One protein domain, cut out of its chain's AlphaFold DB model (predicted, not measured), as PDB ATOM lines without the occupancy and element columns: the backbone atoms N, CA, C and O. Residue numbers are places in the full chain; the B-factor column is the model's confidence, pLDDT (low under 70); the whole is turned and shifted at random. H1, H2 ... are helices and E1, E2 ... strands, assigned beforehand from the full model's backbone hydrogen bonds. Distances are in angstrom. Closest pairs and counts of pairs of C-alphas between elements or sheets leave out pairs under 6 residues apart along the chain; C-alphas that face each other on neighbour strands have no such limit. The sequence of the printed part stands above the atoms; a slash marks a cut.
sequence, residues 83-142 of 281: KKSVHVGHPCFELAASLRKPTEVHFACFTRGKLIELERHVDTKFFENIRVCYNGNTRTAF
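What this domain is: This is residues 83 to 142 of the 281 residues of an uncharacterized protein of Globodera pallida (UniProt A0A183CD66). A narrow ribbon of two antiparallel strands, E1 and E2, has the short helix H1 at one end, in the stretch that joins them; from the other end a long link folds back to a longer helix, H2, which leads away from the ribbon as an arm. Residues 112 to 117 of that link, residues 123 to 128 and 130 to 134 of H2, and residues 135 and 136 stick out. The printed part has 60 residues, with two named strands and two named helices in the order E1, H1, E2, H2, and its class is mixed, helices and strands. It is only just loose, close to extended, with a radius of gyration of the C-alphas of 15.3 A and spans of 42 by 29 by 17 A.

Where its parts are: E1 is residues 83 to 89, from C-alpha 83 at (44.972, 58.358, -39.083) to C-alpha 89 at (31.030, 49.243, -35.693), 17.0 A long. H1 is residues 93 to 98, 8.8 A from first to last C-alpha. E2 is residues 105 to 110, 15.9 A long. H2 is residues 122 to 134, 18.2 A long, and ends with C-alpha 134 at (57.073, 39.002, -19.606).

How they stand to each other: E1 and E2 are antiparallel neighbours, with 161 degrees between their N-to-C directions. Among the C-alphas that face each other are those of Val 86 and Ala 108, 4.6 A apart, and those of Val 88 and His 106, 4.7 A apart. N 107 and O 87, 2.8 A apart, and N 105 and O 89, 2.9 A apart, are within hydrogen-bond range. A tight link of 3 residues joins E1 to H1, and a short link of 6 residues joins H1 to E2. H2 is apart from E1. H2 is also apart from H1. In H1 and H2 every O i to N i+4 pair is within hydrogen-bond range.

The domain as a whole: The two C-alphas farthest apart are those of Phe 93 and Phe 142, at 44.9 A, and the first and last printed C-alphas, those of Lys 83 and Phe 142, are 25.6 A apart. The printed part has no cut. The link from E2 to H2, with 11 residues, is long. The mean pLDDT of the printed part is 70.1. Residues 83 to 85, 111 to 124 and 137 to 142, 23 residues in sum, are under 70; of these, 122 to 124 belong to H2 and 83 to 85 to E1.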
ATOM      1  N   LYS A  83      46.258  59.033 -39.328       53.03
ATOM      2  CA  LYS A  83      44.972  58.358 -39.083       53.03
ATOM      3  C   LYS A  83      43.840  59.384 -39.196       53.03
ATOM      4  O   LYS A  83      43.587  60.128 -38.253       53.03
ATOM      5  N   LYS A  84      43.171  59.458 -40.353       58.19
ATOM      6  CA  LYS A  84      42.144  60.494 -40.604       58.19
ATOM      7  C   LYS A  84      40.826  60.251 -39.869       58.19
ATOM      8  O   LYS A  84      40.153  61.210 -39.512       58.19
ATOM      9  N   SER A  85      40.462  58.995 -39.616       65.00
ATOM     10  CA  SER A  85      39.269  58.653 -38.836       65.00
ATOM     11  C   SER A  85      39.278  57.182 -38.433       65.00
ATOM     12  O   SER A  85      39.716  56.323 -39.203       65.00
ATOM     13  N   VAL A  86      38.756  56.892 -37.240       76.19
ATOM     14  CA  VAL A  86      38.510  55.531 -36.743       76.19
ATOM     15  C   VAL A  86      37.060  55.441 -36.331       76.19
ATOM     16  O   VAL A  86      36.585  56.284 -35.574       76.19
ATOM     17  N   HIS A  87      36.377  54.414 -36.805       83.25
ATOM     18  CA  HIS A  87      35.016  54.107 -36.413       83.25
ATOM     19  C   HIS A  87      34.954  52.674 -35.891       83.25
ATOM     20  O   HIS A  87      35.543  51.776 -36.486       83.25
ATOM     21  N   VAL A  88      34.264  52.466 -34.773       87.44
ATOM     22  CA  VAL A  88      33.993  51.130 -34.229       87.44
ATOM     23  C   VAL A  88      32.554  50.792 -34.569       87.44
ATOM     24  O   VAL A  88      31.654  51.566 -34.247       87.44
ATOM     25  N   GLY A  89      32.349  49.667 -35.245       89.56
ATOM     26  CA  GLY A  89      31.030  49.243 -35.693       89.56
ATOM     27  C   GLY A  89      30.874  47.729 -35.683       89.56
ATOM     28  O   GLY A  89      31.843  46.982 -35.540       89.56
ATOM     29  N   HIS A  90      29.633  47.282 -35.849       89.62
ATOM     30  CA  HIS A  90      29.324  45.863 -35.989       89.62
ATOM     31  C   HIS A  90      29.496  45.449 -37.458       89.62
ATOM     32  O   HIS A  90      29.008  46.155 -38.348       89.62
ATOM     33  N   PRO A  91      30.187  44.336 -37.747       90.44
ATOM     34  CA  PRO A  91      30.346  43.860 -39.114       90.44
ATOM     35  C   PRO A  91      29.022  43.321 -39.661       90.44
ATOM     36  O   PRO A  91      28.227  42.724 -38.935       90.44
ATOM     37  N   CYS A  92      28.801  43.480 -40.966       89.00
ATOM     38  CA  CYS A  92      27.722  42.773 -41.649       89.00
ATOM     39  C   CYS A  92      27.974  41.253 -41.641       89.00
ATOM     40  O   CYS A  92      29.096  40.799 -41.403       89.00
ATOM     41  N   PHE A  93      26.937  40.461 -41.927       88.31
ATOM     42  CA  PHE A  93      26.981  38.996 -41.832       88.31
ATOM     43  C   PHE A  93      28.151  38.364 -42.610       88.31
ATOM     44  O   PHE A  93      28.855  37.504 -42.084       88.31
ATOM     45  N   GLU A  94      28.414  38.835 -43.828       90.38
ATOM     46  CA  GLU A  94      29.500  38.325 -44.674       90.38
ATOM     47  C   GLU A  94      30.888  38.636 -44.095       90.38
ATOM     48  O   GLU A  94      31.761  37.765 -44.025       90.38
ATOM     49  N   LEU A  95      31.082  39.867 -43.612       84.75
ATOM     50  CA  LEU A  95      32.330  40.280 -42.979       84.75
ATOM     51  C   LEU A  95      32.548  39.532 -41.656       84.75
ATOM     52  O   LEU A  95      33.663  39.097 -41.369       84.75
ATOM     53  N   ALA A  96      31.482  39.310 -40.886       87.56
ATOM     54  CA  ALA A  96      31.530  38.526 -39.659       87.56
ATOM     55  C   ALA A  96      31.922  37.064 -39.931       87.56
ATOM     56  O   ALA A  96      32.737  36.500 -39.196       87.56
ATOM     57  N   ALA A  97      31.405  36.456 -41.003       85.56
ATOM     58  CA  ALA A  97      31.769  35.099 -41.407       85.56
ATOM     59  C   ALA A  97      33.256  34.996 -41.797       85.56
ATOM     60  O   ALA A  97      33.952  34.094 -41.324       85.56
ATOM     61  N   SER A  98      33.777  35.959 -42.568       86.25
ATOM     62  CA  SER A  98      35.202  36.016 -42.949       86.25
ATOM     63  C   SER A  98      36.146  36.200 -41.752       86.25
ATOM     64  O   SER A  98      37.294  35.747 -41.775       86.25
ATOM     65  N   LEU A  99      35.660  36.860 -40.699       82.69
ATOM     66  CA  LEU A  99      36.422  37.178 -39.493       82.69
ATOM     67  C   LEU A  99      36.191  36.194 -38.333       82.69
ATOM     68  O   LEU A  99      36.697  36.427 -37.240       82.69
ATOM     69  N   ARG A 100      35.466  35.086 -38.553       86.25
ATOM     70  CA  ARG A 100      35.124  34.084 -37.520       86.25
ATOM     71  C   ARG A 100      34.314  34.654 -36.342       86.25
ATOM     72  O   ARG A 100      34.604  34.364 -35.186       86.25
ATOM     73  N   LYS A 101      33.243  35.390 -36.652       81.50
ATOM     74  CA  LYS A 101      32.258  35.959 -35.706       81.50
ATOM     75  C   LYS A 101      32.829  36.983 -34.699       81.50
ATOM     76  O   LYS A 101      32.602  36.834 -33.500       81.50
ATOM     77  N   PRO A 102      33.527  38.040 -35.141       81.94
ATOM     78  CA  PRO A 102      33.869  39.143 -34.250       81.94
ATOM     79  C   PRO A 102      32.601  39.899 -33.828       81.94
ATOM     80  O   PRO A 102      31.690  40.103 -34.633       81.94
ATOM     81  N   THR A 103      32.552  40.325 -32.566       81.69
ATOM     82  CA  THR A 103      31.464  41.155 -32.027       81.69
ATOM     83  C   THR A 103      31.591  42.616 -32.456       81.69
ATOM     84  O   THR A 103      30.580  43.262 -32.704       81.69
ATOM     85  N   GLU A 104      32.817  43.122 -32.612       85.38
ATOM     86  CA  GLU A 104      33.104  44.505 -33.008       85.38
ATOM     87  C   GLU A 104      34.299  44.561 -33.970       85.38
ATOM     88  O   GLU A 104      35.218  43.742 -33.887       85.38
ATOM     89  N   VAL A 105      34.285  45.517 -34.904       88.12
ATOM     90  CA  VAL A 105      35.366  45.733 -35.878       88.12
ATOM     91  C   VAL A 105      35.729  47.216 -35.940       88.12
ATOM     92  O   VAL A 105      34.863  48.094 -35.978       88.12
ATOM     93  N   HIS A 106      37.034  47.500 -35.976       83.44
ATOM     94  CA  HIS A 106      37.568  48.844 -36.171       83.44
ATOM     95  C   HIS A 106      37.746  49.138 -37.663       83.44
ATOM     96  O   HIS A 106      38.582  48.535 -38.335       83.44
ATOM     97  N   PHE A 107      37.011  50.120 -38.165       82.81
ATOM     98  CA  PHE A 107      37.170  50.663 -39.506       82.81
ATOM     99  C   PHE A 107      38.083  51.886 -39.437       82.81
ATOM    100  O   PHE A 107      37.811  52.840 -38.706       82.81
ATOM    101  N   ALA A 108      39.176  51.869 -40.191       81.31
ATOM    102  CA  ALA A 108      40.107  52.988 -40.269       81.31
ATOM    103  C   ALA A 108      40.398  53.324 -41.733       81.31
ATOM    104  O   ALA A 108      40.606  52.431 -42.553       81.31
ATOM    105  N   CYS A 109      40.412  54.619 -42.053       75.06
ATOM    106  CA  CYS A 109      40.823  55.117 -43.363       75.06
ATOM    107  C   CYS A 109      42.253  55.661 -43.266       75.06
ATOM    108  O   CYS A 109      42.543  56.510 -42.418       75.06
ATOM    109  N   PHE A 110      43.131  55.179 -44.145       76.38
ATOM    110  CA  PHE A 110      44.523  55.613 -44.239       76.38
ATOM    111  C   PHE A 110      44.736  56.337 -45.568       76.38
ATOM    112  O   PHE A 110      44.342  55.839 -46.625       76.38
ATOM    113  N   THR A 111      45.355  57.519 -45.541       67.62
ATOM    114  CA  THR A 111      45.814  58.171 -46.775       67.62
ATOM    115  C   THR A 111      47.023  57.443 -47.338       67.62
ATOM    116  O   THR A 111      47.891  57.006 -46.590       67.62
ATOM    117  N   ARG A 112      47.072  57.310 -48.666       50.44
ATOM    118  CA  ARG A 112      48.073  56.511 -49.377       50.44
ATOM    119  C   ARG A 112      49.494  57.024 -49.109       50.44
ATOM    120  O   ARG A 112      49.943  57.980 -49.726       50.44
ATOM    121  N   GLY A 113      50.193  56.324 -48.226       49.72
ATOM    122  CA  GLY A 113      51.610  56.478 -47.923       49.72
ATOM    123  C   GLY A 113      52.061  55.224 -47.186       49.72
ATOM    124  O   GLY A 113      51.851  55.118 -45.989       49.72
ATOM    125  N   LYS A 114      52.621  54.262 -47.934       40.03
ATOM    126  CA  LYS A 114      52.940  52.877 -47.528       40.03
ATOM    127  C   LYS A 114      51.737  51.999 -47.141       40.03
ATOM    128  O   LYS A 114      50.858  52.378 -46.379       40.03
ATOM    129  N   LEU A 115      51.719  50.791 -47.711       34.62
ATOM    130  CA  LEU A 115      50.790  49.723 -47.353       34.62
ATOM    131  C   LEU A 115      51.096  49.306 -45.907       34.62
ATOM    132  O   LEU A 115      52.189  48.811 -45.638       34.62
ATOM    133  N   ILE A 116      50.161  49.529 -44.989       46.81
ATOM    134  CA  ILE A 116      50.182  48.919 -43.661       46.81
ATOM    135  C   ILE A 116      49.049  47.898 -43.673       46.81
ATOM    136  O   ILE A 116      47.877  48.271 -43.727       46.81
ATOM    137  N   GLU A 117      49.391  46.613 -43.683       39.03
ATOM    138  CA  GLU A 117      48.419  45.560 -43.400       39.03
ATOM    139  C   GLU A 117      47.971  45.722 -41.943       39.03
ATOM    140  O   GLU A 117      48.745  45.504 -41.011       39.03
ATOM    141  N   LEU A 118      46.728  46.163 -41.729       46.03
ATOM    142  CA  LEU A 118      46.136  46.179 -40.396       46.03
ATOM    143  C   LEU A 118      45.765  44.733 -40.043       46.03
ATOM    144  O   LEU A 118      44.737  44.212 -40.476       46.03
ATOM    145  N   GLU A 119      46.657  44.058 -39.320       44.53
ATOM    146  CA  GLU A 119      46.487  42.660 -38.933       44.53
ATOM    147  C   GLU A 119      45.205  42.442 -38.116       44.53
ATOM    148  O   GLU A 119      44.873  43.185 -37.192       44.53
ATOM    149  N   ARG A 120      44.512  41.349 -38.452       50.84
ATOM    150  CA  ARG A 120      43.210  40.880 -37.942       50.84
ATOM    151  C   ARG A 120      43.129  40.573 -36.436       50.84
ATOM    152  O   ARG A 120      42.187  39.917 -36.011       50.84
ATOM    153  N   HIS A 121      44.082  41.000 -35.621       57.97
ATOM    154  CA  HIS A 121      44.211  40.509 -34.255       57.97
ATOM    155  C   HIS A 121      44.894  41.521 -33.336       57.97
ATOM    156  O   HIS A 121      45.919  41.206 -32.735       57.97
ATOM    157  N   VAL A 122      44.356  42.738 -33.225       63.94
ATOM    158  CA  VAL A 122      44.922  43.753 -32.316       63.94
ATOM    159  C   VAL A 122      45.083  43.176 -30.908       63.94
ATOM    160  O   VAL A 122      46.159  43.293 -30.331       63.94
ATOM    161  N   ASP A 123      44.082  42.444 -30.418       61.88
ATOM    162  CA  ASP A 123      44.140  41.818 -29.097       61.88
ATOM    163  C   ASP A 123      45.148  40.666 -29.040       61.88
ATOM    164  O   ASP A 123      45.948  40.600 -28.113       61.88
ATOM    165  N   THR A 124      45.189  39.770 -30.035       68.88
ATOM    166  CA  THR A 124      46.151  38.651 -30.016       68.88
ATOM    167  C   THR A 124      47.589  39.146 -30.127       68.88
ATOM    168  O   THR A 124      48.432  38.677 -29.372       68.88
ATOM    169  N   LYS A 125      47.866  40.139 -30.984       71.44
ATOM    170  CA  LYS A 125      49.179  40.798 -31.080       71.44
ATOM    171  C   LYS A 125      49.522  41.557 -29.803       71.44
ATOM    172  O   LYS A 125      50.675  41.549 -29.382       71.44
ATOM    173  N   PHE A 126      48.543  42.186 -29.157       73.12
ATOM    174  CA  PHE A 126      48.742  42.843 -27.869       73.12
ATOM    175  C   PHE A 126      49.126  41.833 -26.777       73.12
ATOM    176  O   PHE A 126      50.136  42.023 -26.102       73.12
ATOM    177  N   PHE A 127      48.392  40.726 -26.649       73.62
ATOM    178  CA  PHE A 127      48.708  39.669 -25.683       73.62
ATOM    179  C   PHE A 127      50.011  38.932 -26.007       73.62
ATOM    180  O   PHE A 127      50.754  38.578 -25.093       73.62
ATOM    181  N   GLU A 128      50.322  38.730 -27.284       75.81
ATOM    182  CA  GLU A 128      51.599  38.175 -27.730       75.81
ATOM    183  C   GLU A 128      52.761  39.097 -27.340       75.81
ATOM    184  O   GLU A 128      53.714  38.638 -26.715       75.81
ATOM    185  N   ASN A 129      52.642  40.404 -27.585       74.38
ATOM    186  CA  ASN A 129      53.645  41.386 -27.175       74.38
ATOM    187  C   ASN A 129      53.809  41.438 -25.651       74.38
ATOM    188  O   ASN A 129      54.936  41.469 -25.158       74.38
ATOM    189  N   ILE A 130      52.711  41.382 -24.889       72.19
ATOM    190  CA  ILE A 130      52.764  41.270 -23.424       72.19
ATOM    191  C   ILE A 130      53.530  40.008 -23.018       72.19
ATOM    192  O   ILE A 130      54.446  40.080 -22.201       72.19
ATOM    193  N   ARG A 131      53.197  38.855 -23.604       76.19
ATOM    194  CA  ARG A 131      53.849  37.576 -23.304       76.19
ATOM    195  C   ARG A 131      55.347  37.612 -23.620       76.19
ATOM    196  O   ARG A 131      56.144  37.134 -22.819       76.19
ATOM    197  N   VAL A 132      55.734  38.203 -24.748       76.38
ATOM    198  CA  VAL A 132      57.140  38.396 -25.145       76.38
ATOM    199  C   VAL A 132      57.875  39.297 -24.144       76.38
ATOM    200  O   VAL A 132      58.984  38.957 -23.725       76.38
ATOM    201  N   CYS A 133      57.243  40.384 -23.691       75.19
ATOM    202  CA  CYS A 133      57.791  41.266 -22.658       75.19
ATOM    203  C   CYS A 133      57.967  40.552 -21.307       75.19
ATOM    204  O   CYS A 133      59.023  40.678 -20.688       75.19
ATOM    205  N   TYR A 134      56.979  39.769 -20.858       74.88
ATOM    206  CA  TYR A 134      57.073  39.002 -19.606       74.88
ATOM    207  C   TYR A 134      58.131  37.897 -19.659       74.88
ATOM    208  O   TYR A 134      58.746  37.593 -18.641       74.88
ATOM    209  N   ASN A 135      58.401  37.351 -20.844       81.69
ATOM    210  CA  ASN A 135      59.473  36.380 -21.062       81.69
ATOM    211  C   ASN A 135      60.873  37.024 -21.141       81.69
ATOM    212  O   ASN A 135      61.839  36.345 -21.482       81.69
ATOM    213  N   GLY A 136      61.001  38.326 -20.850       78.44
ATOM    214  CA  GLY A 136      62.282  39.037 -20.800       78.44
ATOM    215  C   GLY A 136      62.882  39.362 -22.168       78.44
ATOM    216  O   GLY A 136      64.039  39.769 -22.250       78.44
ATOM    217  N   ASN A 137      62.119  39.205 -23.251       67.56
ATOM    218  CA  ASN A 137      62.620  39.388 -24.608       67.56
ATOM    219  C   ASN A 137      62.259  40.784 -25.145       67.56
ATOM    220  O   ASN A 137      61.490  40.929 -26.090       67.56
ATOM    221  N   THR A 138      62.793  41.837 -24.518       68.44
ATOM    222  CA  THR A 138      62.600  43.228 -24.963       68.44
ATOM    223  C   THR A 138      63.831  43.725 -25.720       68.44
ATOM    224  O   THR A 138      64.817  44.145 -25.114       68.44
ATOM    225  N   ARG A 139      63.786  43.719 -27.055       54.38
ATOM    226  CA  ARG A 139      64.771  44.428 -27.890       54.38
ATOM    227  C   ARG A 139      64.302  45.859 -28.146       54.38
ATOM    228  O   ARG A 139      63.731  46.100 -29.193       54.38
ATOM    229  N   THR A 140      64.547  46.771 -27.205       40.94
ATOM    230  CA  THR A 140      64.801  48.211 -27.448       40.94
ATOM    231  C   THR A 140      65.014  48.912 -26.106       40.94
ATOM    232  O   THR A 140      64.065  49.111 -25.350       40.94
ATOM    233  N   ALA A 141      66.259  49.284 -25.811       31.19
ATOM    234  CA  ALA A 141      66.587  50.196 -24.726       31.19
ATOM    235  C   ALA A 141      66.534  51.632 -25.267       31.19
ATOM    236  O   ALA A 141      67.308  51.979 -26.155       31.19
ATOM    237  N   PHE A 142      65.645  52.458 -24.722       29.45
ATOM    238  CA  PHE A 142      65.742  53.911 -24.827       29.45
ATOM    239  C   PHE A 142      65.758  54.465 -23.404       29.45
ATOM    240  O   PHE A 142      64.812  54.267 -22.643       29.45
TER     241      PHE A 142